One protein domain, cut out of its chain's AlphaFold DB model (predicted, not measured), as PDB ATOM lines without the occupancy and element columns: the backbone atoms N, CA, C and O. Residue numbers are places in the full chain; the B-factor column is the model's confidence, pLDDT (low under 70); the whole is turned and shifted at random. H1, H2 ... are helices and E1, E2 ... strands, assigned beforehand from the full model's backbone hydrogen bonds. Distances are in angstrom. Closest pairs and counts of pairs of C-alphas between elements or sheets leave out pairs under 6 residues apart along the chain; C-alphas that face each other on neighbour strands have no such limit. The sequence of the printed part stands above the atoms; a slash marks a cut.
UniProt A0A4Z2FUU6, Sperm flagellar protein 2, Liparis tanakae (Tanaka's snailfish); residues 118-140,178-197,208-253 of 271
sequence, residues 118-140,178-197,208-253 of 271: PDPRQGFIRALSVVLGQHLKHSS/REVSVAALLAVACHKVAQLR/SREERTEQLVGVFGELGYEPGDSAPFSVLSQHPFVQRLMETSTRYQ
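What this domain is: This is residues 118 to 140, 178 to 197 and 208 to 253 of the 271 residues of the protein "Sperm flagellar protein 2" of Liparis tanakae (Tanaka's snailfish) (UniProt A0A4Z2FUU6). A short helix, H2, lies in the middle of a small helical body, between H1 on one side and the long H3 on another, while H5 crosses near one end of H1 and comes close to H2 and H3. At one end of this body two very short strands, E1 and E2, pair side by side, with the single-turn helix H4 following E2. The printed part has 89 residues with five named helices and two named strands, in the order H1, E1, H2, H3, E2, H4, H5; the sheet has the order E1 - E2 and is antiparallel, and the class is mostly helix. The whole is compact, with a radius of gyration of the C-alphas of 12.2 A and spans of 35 by 32 by 24 A.

Where its parts are: H1 covers residues 120 to 132, beginning at C-alpha 120 at (234.009, 133.672, 26.922) and measuring 18.2 A from first to last C-alpha. E1, residues 179 to 181, measures 6.9 A, and H2, residues 182 to 189, measures 10.1 A. H3, residues 209 to 222, is the longest helix at 19.9 A, with C-alpha 222 at (214.947, 126.097, 12.245). E2, residues 230 to 232, measures 6.9 A, and H4, residues 233 to 236, measures 4.9 A. H5, residues 240 to 248, measures 12.0 A and ends at C-alpha 248 at (231.739, 136.633, 20.730).

How they stand to each other: H1 touches H2, opposite ways at a steep tilt of 46 degrees, and the closest C-alphas are those of Leu 128 and Val 188, 6.1 A apart. With residues 120 to 125 alone, H1 also touches H5, about perpendicular at 73 degrees; the C-alphas of Arg 121 and Met 246 come closest, at 4.6 A. H2 touches H3, opposite ways at a steep tilt of 52 degrees, with the C-alphas of Val 182 and Leu 216 closest at 6.1 A. H2 and H5 are close but not clearly touching, with closest C-alphas Ala 189 and Leu 245 at 7.2 A. H1 and H3 are apart. E1 and E2 are antiparallel neighbours at 138 degrees, with N 180 and O 231 at 2.8 A and N 231 and O 180 at 2.9 A, both within hydrogen-bond range. H4 touches no helix. In H1, H2, H3 and H5 every O i to N i+4 pair is within hydrogen-bond range; H4 is too short for such a pair.

The domain as a whole: The two C-alphas farthest apart are those of Ser 139 and Arg 197, at 38.0 A. Residues 141 to 177 are not printed, and C-alphas 140 and 178 are 15.4 A apart across that cut; residues 198 to 207 are not printed either, with 12.2 A between C-alphas 197 and 208. Of the links that are printed whole, none is long. The mean pLDDT of the printed part is 85.3, and residues 138 to 140 and 192 to 197 are under 70.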
ATOM      1  N   PRO A 118     237.870 132.972  31.998       87.88
ATOM      2  CA  PRO A 118     238.917 133.316  31.025       87.88
ATOM      3  C   PRO A 118     238.516 133.037  29.565       87.88
ATOM      4  O   PRO A 118     238.874 133.795  28.663       87.88
ATOM      5  N   ASP A 119     237.743 131.970  29.352       88.69
ATOM      6  CA  ASP A 119     237.105 131.622  28.082       88.69
ATOM      7  C   ASP A 119     235.676 132.213  28.028       88.69
ATOM      8  O   ASP A 119     234.854 131.862  28.886       88.69
ATOM      9  N   PRO A 120     235.341 133.075  27.041       88.31
ATOM     10  CA  PRO A 120     234.009 133.672  26.922       88.31
ATOM     11  C   PRO A 120     232.899 132.626  26.742       88.31
ATOM     12  O   PRO A 120     231.806 132.816  27.276       88.31
ATOM     13  N   ARG A 121     233.181 131.485  26.091       91.00
ATOM     14  CA  ARG A 121     232.210 130.395  25.902       91.00
ATOM     15  C   ARG A 121     231.834 129.760  27.240       91.00
ATOM     16  O   ARG A 121     230.649 129.615  27.541       91.00
ATOM     17  N   GLN A 122     232.818 129.438  28.082       91.75
ATOM     18  CA  GLN A 122     232.571 129.004  29.463       91.75
ATOM     19  C   GLN A 122     231.856 130.071  30.297       91.75
ATOM     20  O   GLN A 122     230.953 129.724  31.059       91.75
ATOM     21  N   GLY A 123     232.216 131.348  30.145       92.81
ATOM     22  CA  GLY A 123     231.545 132.459  30.823       92.81
ATOM     23  C   GLY A 123     230.055 132.543  30.471       92.81
ATOM     24  O   GLY A 123     229.209 132.607  31.363       92.81
ATOM     25  N   PHE A 124     229.720 132.438  29.182       93.56
ATOM     26  CA  PHE A 124     228.340 132.403  28.692       93.56
ATOM     27  C   PHE A 124     227.567 131.196  29.243       93.56
ATOM     28  O   PHE A 124     226.457 131.349  29.748       93.56
ATOM     29  N   ILE A 125     228.155 129.992  29.207       93.81
ATOM     30  CA  ILE A 125     227.519 128.771  29.741       93.81
ATOM     31  C   ILE A 125     227.287 128.891  31.255       93.81
ATOM     32  O   ILE A 125     226.222 128.506  31.744       93.81
ATOM     33  N   ARG A 126     228.240 129.460  32.006       95.19
ATOM     34  CA  ARG A 126     228.090 129.749  33.443       95.19
ATOM     35  C   ARG A 126     226.961 130.753  33.694       95.19
ATOM     36  O   ARG A 126     226.149 130.523  34.584       95.19
ATOM     37  N   ALA A 127     226.858 131.814  32.893       95.50
ATOM     38  CA  ALA A 127     225.802 132.820  33.020       95.50
ATOM     39  C   ALA A 127     224.411 132.245  32.706       95.50
ATOM     40  O   ALA A 127     223.474 132.443  33.478       95.50
ATOM     41  N   LEU A 128     224.290 131.448  31.642       95.50
ATOM     42  CA  LEU A 128     223.052 130.745  31.294       95.50
ATOM     43  C   LEU A 128     222.651 129.728  32.369       95.50
ATOM     44  O   LEU A 128     221.475 129.614  32.709       95.50
ATOM     45  N   SER A 129     223.631 129.053  32.971       95.75
ATOM     46  CA  SER A 129     223.403 128.164  34.113       95.75
ATOM     47  C   SER A 129     222.844 128.913  35.330       95.75
ATOM     48  O   SER A 129     221.962 128.393  36.009       95.75
ATOM     49  N   VAL A 130     223.316 130.138  35.595       96.44
ATOM     50  CA  VAL A 130     222.780 131.016  36.652       96.44
ATOM     51  C   VAL A 130     221.347 131.452  36.335       96.44
ATOM     52  O   VAL A 130     220.485 131.325  37.199       96.44
ATOM     53  N   VAL A 131     221.061 131.895  35.105       95.38
ATOM     54  CA  VAL A 131     219.703 132.301  34.682       95.38
ATOM     55  C   VAL A 131     218.695 131.159  34.841       95.38
ATOM     56  O   VAL A 131     217.610 131.362  35.382       95.38
ATOM     57  N   LEU A 132     219.062 129.944  34.427       94.19
ATOM     58  CA  LEU A 132     218.212 128.755  34.553       94.19
ATOM     59  C   LEU A 132     218.217 128.159  35.975       94.19
ATOM     60  O   LEU A 132     217.402 127.297  36.293       94.19
ATOM     61  N   GLY A 133     219.150 128.578  36.833       93.75
ATOM     62  CA  GLY A 133     219.382 128.004  38.158       93.75
ATOM     63  C   GLY A 133     219.855 126.548  38.164       93.75
ATOM     64  O   GLY A 133     219.681 125.860  39.169       93.75
ATOM     65  N   GLN A 134     220.458 126.080  37.068       92.62
ATOM     66  CA  GLN A 134     220.903 124.699  36.885       92.62
ATOM     67  C   GLN A 134     222.185 124.605  36.046       92.62
ATOM     68  O   GLN A 134     222.373 125.324  35.073       92.62
ATOM     69  N   HIS A 135     223.064 123.663  36.390       89.62
ATOM     70  CA  HIS A 135     224.354 123.457  35.721       89.62
ATOM     71  C   HIS A 135     224.232 123.067  34.231       89.62
ATOM     72  O   HIS A 135     223.849 121.941  33.911       89.62
ATOM     73  N   LEU A 136     224.641 123.957  33.326       88.00
ATOM     74  CA  LEU A 136     224.942 123.706  31.912       88.00
ATOM     75  C   LEU A 136     226.007 122.616  31.715       88.00
ATOM     76  O   LEU A 136     227.187 122.885  31.926       88.00
ATOM     77  N   LYS A 137     225.648 121.388  31.319       75.88
ATOM     78  CA  LYS A 137     226.630 120.414  30.808       75.88
ATOM     79  C   LYS A 137     226.785 120.606  29.299       75.88
ATOM     80  O   LYS A 137     225.940 120.159  28.533       75.88
ATOM     81  N   HIS A 138     227.873 121.247  28.880       64.88
ATOM     82  CA  HIS A 138     228.306 121.236  27.484       64.88
ATOM     83  C   HIS A 138     229.323 120.108  27.295       64.88
ATOM     84  O   HIS A 138     230.490 120.258  27.659       64.88
ATOM     85  N   SER A 139     228.912 118.985  26.709       55.81
ATOM     86  CA  SER A 139     229.884 118.081  26.098       55.81
ATOM     87  C   SER A 139     230.503 118.815  24.913       55.81
ATOM     88  O   SER A 139     229.807 119.088  23.933       55.81
ATOM     89  N   SER A 140     231.793 119.149  24.984       47.22
ATOM     90  CA  SER A 140     232.540 119.489  23.770       47.22
ATOM     91  C   SER A 140     232.290 118.391  22.733       47.22
ATOM     92  O   SER A 140     232.303 117.215  23.120       47.22
ATOM     93  N   ARG A 178     218.928 119.364  29.413       84.25
ATOM     94  CA  ARG A 178     218.511 120.600  30.079       84.25
ATOM     95  C   ARG A 178     217.989 121.569  29.041       84.25
ATOM     96  O   ARG A 178     218.747 122.040  28.193       84.25
ATOM     97  N   GLU A 179     216.693 121.815  29.117       90.25
ATOM     98  CA  GLU A 179     215.980 122.692  28.206       90.25
ATOM     99  C   GLU A 179     216.309 124.167  28.478       90.25
ATOM    100  O   GLU A 179     216.592 124.579  29.610       90.25
ATOM    101  N   VAL A 180     216.284 124.965  27.413       92.62
ATOM    102  CA  VAL A 180     216.563 126.400  27.421       92.62
ATOM    103  C   VAL A 180     215.538 127.087  26.531       92.62
ATOM    104  O   VAL A 180     215.334 126.679  25.390       92.62
ATOM    105  N   SER A 181     214.910 128.146  27.035       93.94
ATOM    106  CA  SER A 181     213.974 128.973  26.273       93.94
ATOM    107  C   SER A 181     214.671 130.162  25.604       93.94
ATOM    108  O   SER A 181     215.737 130.614  26.041       93.94
ATOM    109  N   VAL A 182     214.020 130.745  24.591       91.75
ATOM    110  CA  VAL A 182     214.434 132.021  23.978       91.75
ATOM    111  C   VAL A 182     214.631 133.110  25.042       91.75
ATOM    112  O   VAL A 182     215.614 133.849  24.999       91.75
ATOM    113  N   ALA A 183     213.755 133.172  26.052       91.19
ATOM    114  CA  ALA A 183     213.848 134.140  27.145       91.19
ATOM    115  C   ALA A 183     215.130 133.984  27.985       91.19
ATOM    116  O   ALA A 183     215.747 134.987  28.348       91.19
ATOM    117  N   ALA A 184     215.572 132.750  28.256       92.56
ATOM    118  CA  ALA A 184     216.810 132.498  28.992       92.56
ATOM    119  C   ALA A 184     218.057 132.888  28.177       92.56
ATOM    120  O   ALA A 184     218.972 133.513  28.713       92.56
ATOM    121  N   LEU A 185     218.071 132.594  26.870       91.81
ATOM    122  CA  LEU A 185     219.142 133.046  25.974       91.81
ATOM    123  C   LEU A 185     219.170 134.572  25.842       91.81
ATOM    124  O   LEU A 185     220.251 135.153  25.889       91.81
ATOM    125  N   LEU A 186     218.014 135.236  25.751       89.19
ATOM    126  CA  LEU A 186     217.920 136.699  25.742       89.19
ATOM    127  C   LEU A 186     218.401 137.325  27.053       89.19
ATOM    128  O   LEU A 186     219.081 138.346  27.008       89.19
ATOM    129  N   ALA A 187     218.094 136.730  28.209       89.88
ATOM    130  CA  ALA A 187     218.557 137.241  29.500       89.88
ATOM    131  C   ALA A 187     220.093 137.325  29.566       89.88
ATOM    132  O   ALA A 187     220.616 138.320  30.060       89.88
ATOM    133  N   VAL A 188     220.794 136.338  28.991       90.62
ATOM    134  CA  VAL A 188     222.265 136.290  28.887       90.62
ATOM    135  C   VAL A 188     222.786 137.168  27.737       90.62
ATOM    136  O   VAL A 188     223.663 138.010  27.919       90.62
ATOM    137  N   ALA A 189     222.223 137.035  26.532       84.75
ATOM    138  CA  ALA A 189     222.691 137.726  25.324       84.75
ATOM    139  C   ALA A 189     222.361 139.234  25.290       84.75
ATOM    140  O   ALA A 189     223.014 139.995  24.572       84.75
ATOM    141  N   CYS A 190     221.386 139.690  26.083       78.38
ATOM    142  CA  CYS A 190     221.069 141.105  26.313       78.38
ATOM    143  C   CYS A 190     221.482 141.586  27.716       78.38
ATOM    144  O   CYS A 190     221.260 142.756  28.046       78.38
ATOM    145  N   HIS A 191     222.123 140.734  28.527       74.75
ATOM    146  CA  HIS A 191     222.731 141.150  29.789       74.75
ATOM    147  C   HIS A 191     223.674 142.336  29.543       74.75
ATOM    148  O   HIS A 191     224.366 142.389  28.519       74.75
ATOM    149  N   LYS A 192     223.674 143.293  30.480       67.25
ATOM    150  CA  LYS A 192     224.416 144.573  30.443       67.25
ATOM    151  C   LYS A 192     223.943 145.597  29.392       67.25
ATOM    152  O   LYS A 192     224.228 146.775  29.558       67.25
ATOM    153  N   VAL A 193     223.144 145.209  28.391       58.75
ATOM    154  CA  VAL A 193     222.585 146.135  27.373       58.75
ATOM    155  C   VAL A 193     221.327 146.854  27.873       58.75
ATOM    156  O   VAL A 193     221.083 148.003  27.517       58.75
ATOM    157  N   ALA A 194     220.543 146.212  28.744       47.38
ATOM    158  CA  ALA A 194     219.218 146.676  29.178       47.38
ATOM    159  C   ALA A 194     219.186 147.959  30.049       47.38
ATOM    160  O   ALA A 194     218.129 148.301  30.573       47.38
ATOM    161  N   GLN A 195     220.311 148.665  30.227       48.03
ATOM    162  CA  GLN A 195     220.351 149.999  30.853       48.03
ATOM    163  C   GLN A 195     220.577 151.143  29.847       48.03
ATOM    164  O   GLN A 195     220.600 152.304  30.257       48.03
ATOM    165  N   LEU A 196     220.652 150.860  28.537       43.38
ATOM    166  CA  LEU A 196     220.319 151.880  27.540       43.38
ATOM    167  C   LEU A 196     218.807 152.130  27.623       43.38
ATOM    168  O   LEU A 196     217.998 151.264  27.298       43.38
ATOM    169  N   ARG A 197     218.447 153.306  28.140       39.47
ATOM    170  CA  ARG A 197     217.064 153.747  28.334       39.47
ATOM    171  C   ARG A 197     216.319 153.706  26.998       39.47
ATOM    172  O   ARG A 197     216.860 154.174  25.998       39.47
ATOM    173  N   SER A 208     219.105 145.359  18.170       73.62
ATOM    174  CA  SER A 208     218.113 145.669  19.195       73.62
ATOM    175  C   SER A 208     217.702 144.412  19.974       73.62
ATOM    176  O   SER A 208     218.058 143.277  19.630       73.62
ATOM    177  N   ARG A 209     216.965 144.583  21.078       79.31
ATOM    178  CA  ARG A 209     216.440 143.431  21.826       79.31
ATOM    179  C   ARG A 209     215.438 142.648  20.972       79.31
ATOM    180  O   ARG A 209     215.406 141.422  21.048       79.31
ATOM    181  N   GLU A 210     214.681 143.353  20.147       82.00
ATOM    182  CA  GLU A 210     213.663 142.859  19.226       82.00
ATOM    183  C   GLU A 210     214.333 142.069  18.097       82.00
ATOM    184  O   GLU A 210     214.032 140.893  17.933       82.00
ATOM    185  N   GLU A 211     215.347 142.632  17.431       84.56
ATOM    186  CA  GLU A 211     216.107 141.939  16.375       84.56
ATOM    187  C   GLU A 211     216.799 140.665  16.896       84.56
ATOM    188  O   GLU A 211     216.774 139.620  16.242       84.56
ATOM    189  N   ARG A 212     217.381 140.698  18.108       85.00
ATOM    190  CA  ARG A 212     217.926 139.483  18.747       85.00
ATOM    191  C   ARG A 212     216.835 138.475  19.120       85.00
ATOM    192  O   ARG A 212     217.111 137.277  19.138       85.00
ATOM    193  N   THR A 213     215.623 138.939  19.427       89.06
ATOM    194  CA  THR A 213     214.473 138.066  19.709       89.06
ATOM    195  C   THR A 213     214.020 137.369  18.433       89.06
ATOM    196  O   THR A 213     213.916 136.148  18.433       89.06
ATOM    197  N   GLU A 214     213.844 138.105  17.334       90.50
ATOM    198  CA  GLU A 214     213.500 137.545  16.022       90.50
ATOM    199  C   GLU A 214     214.535 136.515  15.551       90.50
ATOM    200  O   GLU A 214     214.163 135.423  15.124       90.50
ATOM    201  N   GLN A 215     215.831 136.807  15.708       90.62
ATOM    202  CA  GLN A 215     216.901 135.856  15.381       90.62
ATOM    203  C   GLN A 215     216.834 134.582  16.230       90.62
ATOM    204  O   GLN A 215     216.910 133.486  15.681       90.62
ATOM    205  N   LEU A 216     216.667 134.689  17.554       91.38
ATOM    206  CA  LEU A 216     216.571 133.512  18.426       91.38
ATOM    207  C   LEU A 216     215.293 132.699  18.183       91.38
ATOM    208  O   LEU A 216     215.348 131.473  18.217       91.38
ATOM    209  N   VAL A 217     214.168 133.354  17.889       92.81
ATOM    210  CA  VAL A 217     212.928 132.678  17.480       92.81
ATOM    211  C   VAL A 217     213.119 131.949  16.146       92.81
ATOM    212  O   VAL A 217     212.710 130.797  16.025       92.81
ATOM    213  N   GLY A 218     213.810 132.564  15.180       92.44
ATOM    214  CA  GLY A 218     214.196 131.914  13.924       92.44
ATOM    215  C   GLY A 218     215.037 130.655  14.149       92.44
ATOM    216  O   GLY A 218     214.727 129.610  13.588       92.44
ATOM    217  N   VAL A 219     216.032 130.713  15.042       93.19
ATOM    218  CA  VAL A 219     216.857 129.550  15.426       93.19
ATOM    219  C   VAL A 219     216.023 128.423  16.043       93.19
ATOM    220  O   VAL A 219     216.266 127.257  15.741       93.19
ATOM    221  N   PHE A 220     215.039 128.739  16.891       94.38
ATOM    222  CA  PHE A 220     214.149 127.723  17.468       94.38
ATOM    223  C   PHE A 220     213.282 127.076  16.378       94.38
ATOM    224  O   PHE A 220     213.233 125.848  16.299       94.38
ATOM    225  N   GLY A 221     212.714 127.876  15.469       92.00
ATOM    226  CA  GLY A 221     211.940 127.382  14.327       92.00
ATOM    227  C   GLY A 221     212.757 126.526  13.347       92.00
ATOM    228  O   GLY A 221     212.284 125.478  12.913       92.00
ATOM    229  N   GLU A 222     214.007 126.903  13.050       93.62
ATOM    230  CA  GLU A 222     214.947 126.097  12.245       93.62
ATOM    231  C   GLU A 222     215.245 124.726  12.873       93.62
ATOM    232  O   GLU A 222     215.497 123.755  12.159       93.62
ATOM    233  N   LEU A 223     215.204 124.641  14.206       91.56
ATOM    234  CA  LEU A 223     215.400 123.414  14.977       91.56
ATOM    235  C   LEU A 223     214.091 122.647  15.249       91.56
ATOM    236  O   LEU A 223     214.144 121.562  15.827       91.56
ATOM    237  N   GLY A 224     212.937 123.169  14.814       90.62
ATOM    238  CA  GLY A 224     211.624 122.530  14.962       90.62
ATOM    239  C   GLY A 224     210.903 122.788  16.292       90.62
ATOM    240  O   GLY A 224     210.034 121.998  16.651       90.62
ATOM    241  N   TYR A 225     211.252 123.860  17.010       91.75
ATOM    242  CA  TYR A 225     210.628 124.281  18.272       91.75
ATOM    243  C   TYR A 225     209.778 125.541  18.078       91.75
ATOM    244  O   TYR A 225     210.176 126.452  17.347       91.75
ATOM    245  N   GLU A 226     208.638 125.634  18.766       88.44
ATOM    246  CA  GLU A 226     207.825 126.853  18.756       88.44
ATOM    247  C   GLU A 226     208.476 127.970  19.604       88.44
ATOM    248  O   GLU A 226     209.261 127.692  20.515       88.44
ATOM    249  N   PRO A 227     208.138 129.259  19.383       76.31
ATOM    250  CA  PRO A 227     208.766 130.386  20.091       76.31
ATOM    251  C   PRO A 227     208.586 130.374  21.621       76.31
ATOM    252  O   PRO A 227     209.326 131.054  22.335       76.31
ATOM    253  N   GLY A 228     207.572 129.656  22.115       81.56
ATOM    254  CA  GLY A 228     207.286 129.473  23.541       81.56
ATOM    255  C   GLY A 228     207.890 128.205  24.154       81.56
ATOM    256  O   GLY A 228     207.863 128.066  25.377       81.56
ATOM    257  N   ASP A 229     208.434 127.304  23.334       88.94
ATOM    258  CA  ASP A 229     209.013 126.047  23.794       88.94
ATOM    259  C   ASP A 229     210.414 126.257  24.387       88.94
ATOM    260  O   ASP A 229     211.066 127.296  24.230       88.94
ATOM    261  N   SER A 230     210.899 125.232  25.085       91.38
ATOM    262  CA  SER A 230     212.289 125.149  25.525       91.38
ATOM    263  C   SER A 230     212.978 124.003  24.789       91.38
ATOM    264  O   SER A 230     212.433 122.909  24.682       91.38
ATOM    265  N   ALA A 231     214.178 124.254  24.269       91.31
ATOM    266  CA  ALA A 231     214.934 123.286  23.478       91.31
ATOM    267  C   ALA A 231     216.159 122.774  24.262       91.31
ATOM    268  O   ALA A 231     216.759 123.545  25.019       91.31
ATOM    269  N   PRO A 232     216.576 121.504  24.100       92.31
ATOM    270  CA  PRO A 232     217.783 120.971  24.725       92.31
ATOM    271  C   PRO A 232     219.025 121.817  24.423       92.31
ATOM    272  O   PRO A 232     219.350 122.084  23.263       92.31
ATOM    273  N   PHE A 233     219.781 122.191  25.460       92.06
ATOM    274  CA  PHE A 233     221.023 122.950  25.271       92.06
ATOM    275  C   PHE A 233     222.053 122.205  24.408       92.06
ATOM    276  O   PHE A 233     222.821 122.839  23.692       92.06
ATOM    277  N   SER A 234     222.043 120.870  24.447       90.25
ATOM    278  CA  SER A 234     222.843 119.970  23.605       90.25
ATOM    279  C   SER A 234     222.618 120.181  22.105       90.25
ATOM    280  O   SER A 234     223.572 120.068  21.337       90.25
ATOM    281  N   VAL A 235     221.384 120.501  21.702       90.88
ATOM    282  CA  VAL A 235     220.992 120.800  20.317       90.88
ATOM    283  C   VAL A 235     221.290 122.264  19.998       90.88
ATOM    284  O   VAL A 235     221.981 122.558  19.023       90.88
ATOM    285  N   LEU A 236     220.847 123.185  20.862       91.88
ATOM    286  CA  LEU A 236     221.065 124.626  20.688       91.88
ATOM    287  C   LEU A 236     222.552 124.979  20.559       91.88
ATOM    288  O   LEU A 236     222.911 125.788  19.710       91.88
ATOM    289  N   SER A 237     223.439 124.357  21.344       90.88
ATOM    290  CA  SER A 237     224.881 124.642  21.315       90.88
ATOM    291  C   SER A 237     225.593 124.185  20.034       90.88
ATOM    292  O   SER A 237     226.744 124.573  19.813       90.88
ATOM    293  N   GLN A 238     224.930 123.400  19.173       90.38
ATOM    294  CA  GLN A 238     225.425 123.062  17.833       90.38
ATOM    295  C   GLN A 238     225.010 124.084  16.770       90.38
ATOM    296  O   GLN A 238     225.608 124.110  15.694       90.38
ATOM    297  N   HIS A 239     224.013 124.934  17.039       93.44
ATOM    298  CA  HIS A 239     223.545 125.900  16.047       93.44
ATOM    299  C   HIS A 239     224.587 127.016  15.833       93.44
ATOM    300  O   HIS A 239     225.029 127.624  16.817       93.44
ATOM    301  N   PRO A 240     224.984 127.341  14.583       91.94
ATOM    302  CA  PRO A 240     226.046 128.314  14.308       91.94
ATOM    303  C   PRO A 240     225.825 129.704  14.922       91.94
ATOM    304  O   PRO A 240     226.790 130.378  15.285       91.94
ATOM    305  N   PHE A 241     224.570 130.142  15.068       90.69
ATOM    306  CA  PHE A 241     224.241 131.414  15.711       90.69
ATOM    307  C   PHE A 241     224.517 131.374  17.219       90.69
ATOM    308  O   PHE A 241     225.145 132.285  17.758       90.69
ATOM    309  N   VAL A 242     224.119 130.294  17.897       90.88
ATOM    310  CA  VAL A 242     224.342 130.109  19.341       90.88
ATOM    311  C   VAL A 242     225.828 129.881  19.637       90.88
ATOM    312  O   VAL A 242     226.345 130.408  20.620       90.88
ATOM    313  N   GLN A 243     226.550 129.173  18.760       91.00
ATOM    314  CA  GLN A 243     228.011 129.061  18.838       91.00
ATOM    315  C   GLN A 243     228.686 130.428  18.756       91.00
ATOM    316  O   GLN A 243     229.474 130.764  19.641       91.00
ATOM    317  N   ARG A 244     228.305 131.249  17.769       88.75
ATOM    318  CA  ARG A 244     228.801 132.622  17.647       88.75
ATOM    319  C   ARG A 244     228.472 133.451  18.889       88.75
ATOM    320  O   ARG A 244     229.367 134.107  19.404       88.75
ATOM    321  N   LEU A 245     227.242 133.384  19.411       87.50
ATOM    322  CA  LEU A 245     226.860 134.078  20.648       87.50
ATOM    323  C   LEU A 245     227.756 133.694  21.832       87.50
ATOM    324  O   LEU A 245     228.182 134.582  22.570       87.50
ATOM    325  N   MET A 246     228.069 132.409  22.010       89.94
ATOM    326  CA  MET A 246     228.970 131.954  23.075       89.94
ATOM    327  C   MET A 246     230.408 132.459  22.883       89.94
ATOM    328  O   MET A 246     231.056 132.833  23.856       89.94
ATOM    329  N   GLU A 247     230.911 132.483  21.649       85.62
ATOM    330  CA  GLU A 247     232.298 132.864  21.340       85.62
ATOM    331  C   GLU A 247     232.533 134.378  21.357       85.62
ATOM    332  O   GLU A 247     233.559 134.835  21.854       85.62
ATOM    333  N   THR A 248     231.588 135.174  20.846       77.94
ATOM    334  CA  THR A 248     231.739 136.633  20.730       77.94
ATOM    335  C   THR A 248     231.251 137.397  21.964       77.94
ATOM    336  O   THR A 248     231.326 138.625  21.993       77.94
ATOM    337  N   SER A 249     230.742 136.713  22.995       75.75
ATOM    338  CA  SER A 249     230.283 137.339  24.242       75.75
ATOM    339  C   SER A 249     231.438 137.686  25.190       75.75
ATOM    340  O   SER A 249     231.553 137.139  26.288       75.75
ATOM    341  N   THR A 250     232.248 138.682  24.814       77.31
ATOM    342  CA  THR A 250     233.288 139.279  25.682       77.31
ATOM    343  C   THR A 250     232.739 139.777  27.025       77.31
ATOM    344  O   THR A 250     233.465 139.834  28.012       77.31
ATOM    345  N   ARG A 251     231.426 140.037  27.113       78.69
ATOM    346  CA  ARG A 251     230.700 140.406  28.345       78.69
ATOM    347  C   ARG A 251     230.861 139.432  29.516       78.69
ATOM    348  O   ARG A 251     230.649 139.856  30.655       78.69
ATOM    349  N   TYR A 252     231.208 138.172  29.242       85.06
ATOM    350  CA  TYR A 252     231.497 137.138  30.244       85.06
ATOM    351  C   TYR A 252     232.960 136.677  30.228       85.06
ATOM    352  O   TYR A 252     233.301 135.678  30.866       85.06
ATOM    353  N   GLN A 253     233.837 137.401  29.531       86.00
ATOM    354  CA  GLN A 253     235.272 137.191  29.618       86.00
ATOM    355  C   GLN A 253     235.821 137.882  30.872       86.00
ATOM    356  O   GLN A 253     235.556 139.056  31.131       86.00
TER     357      GLN A 253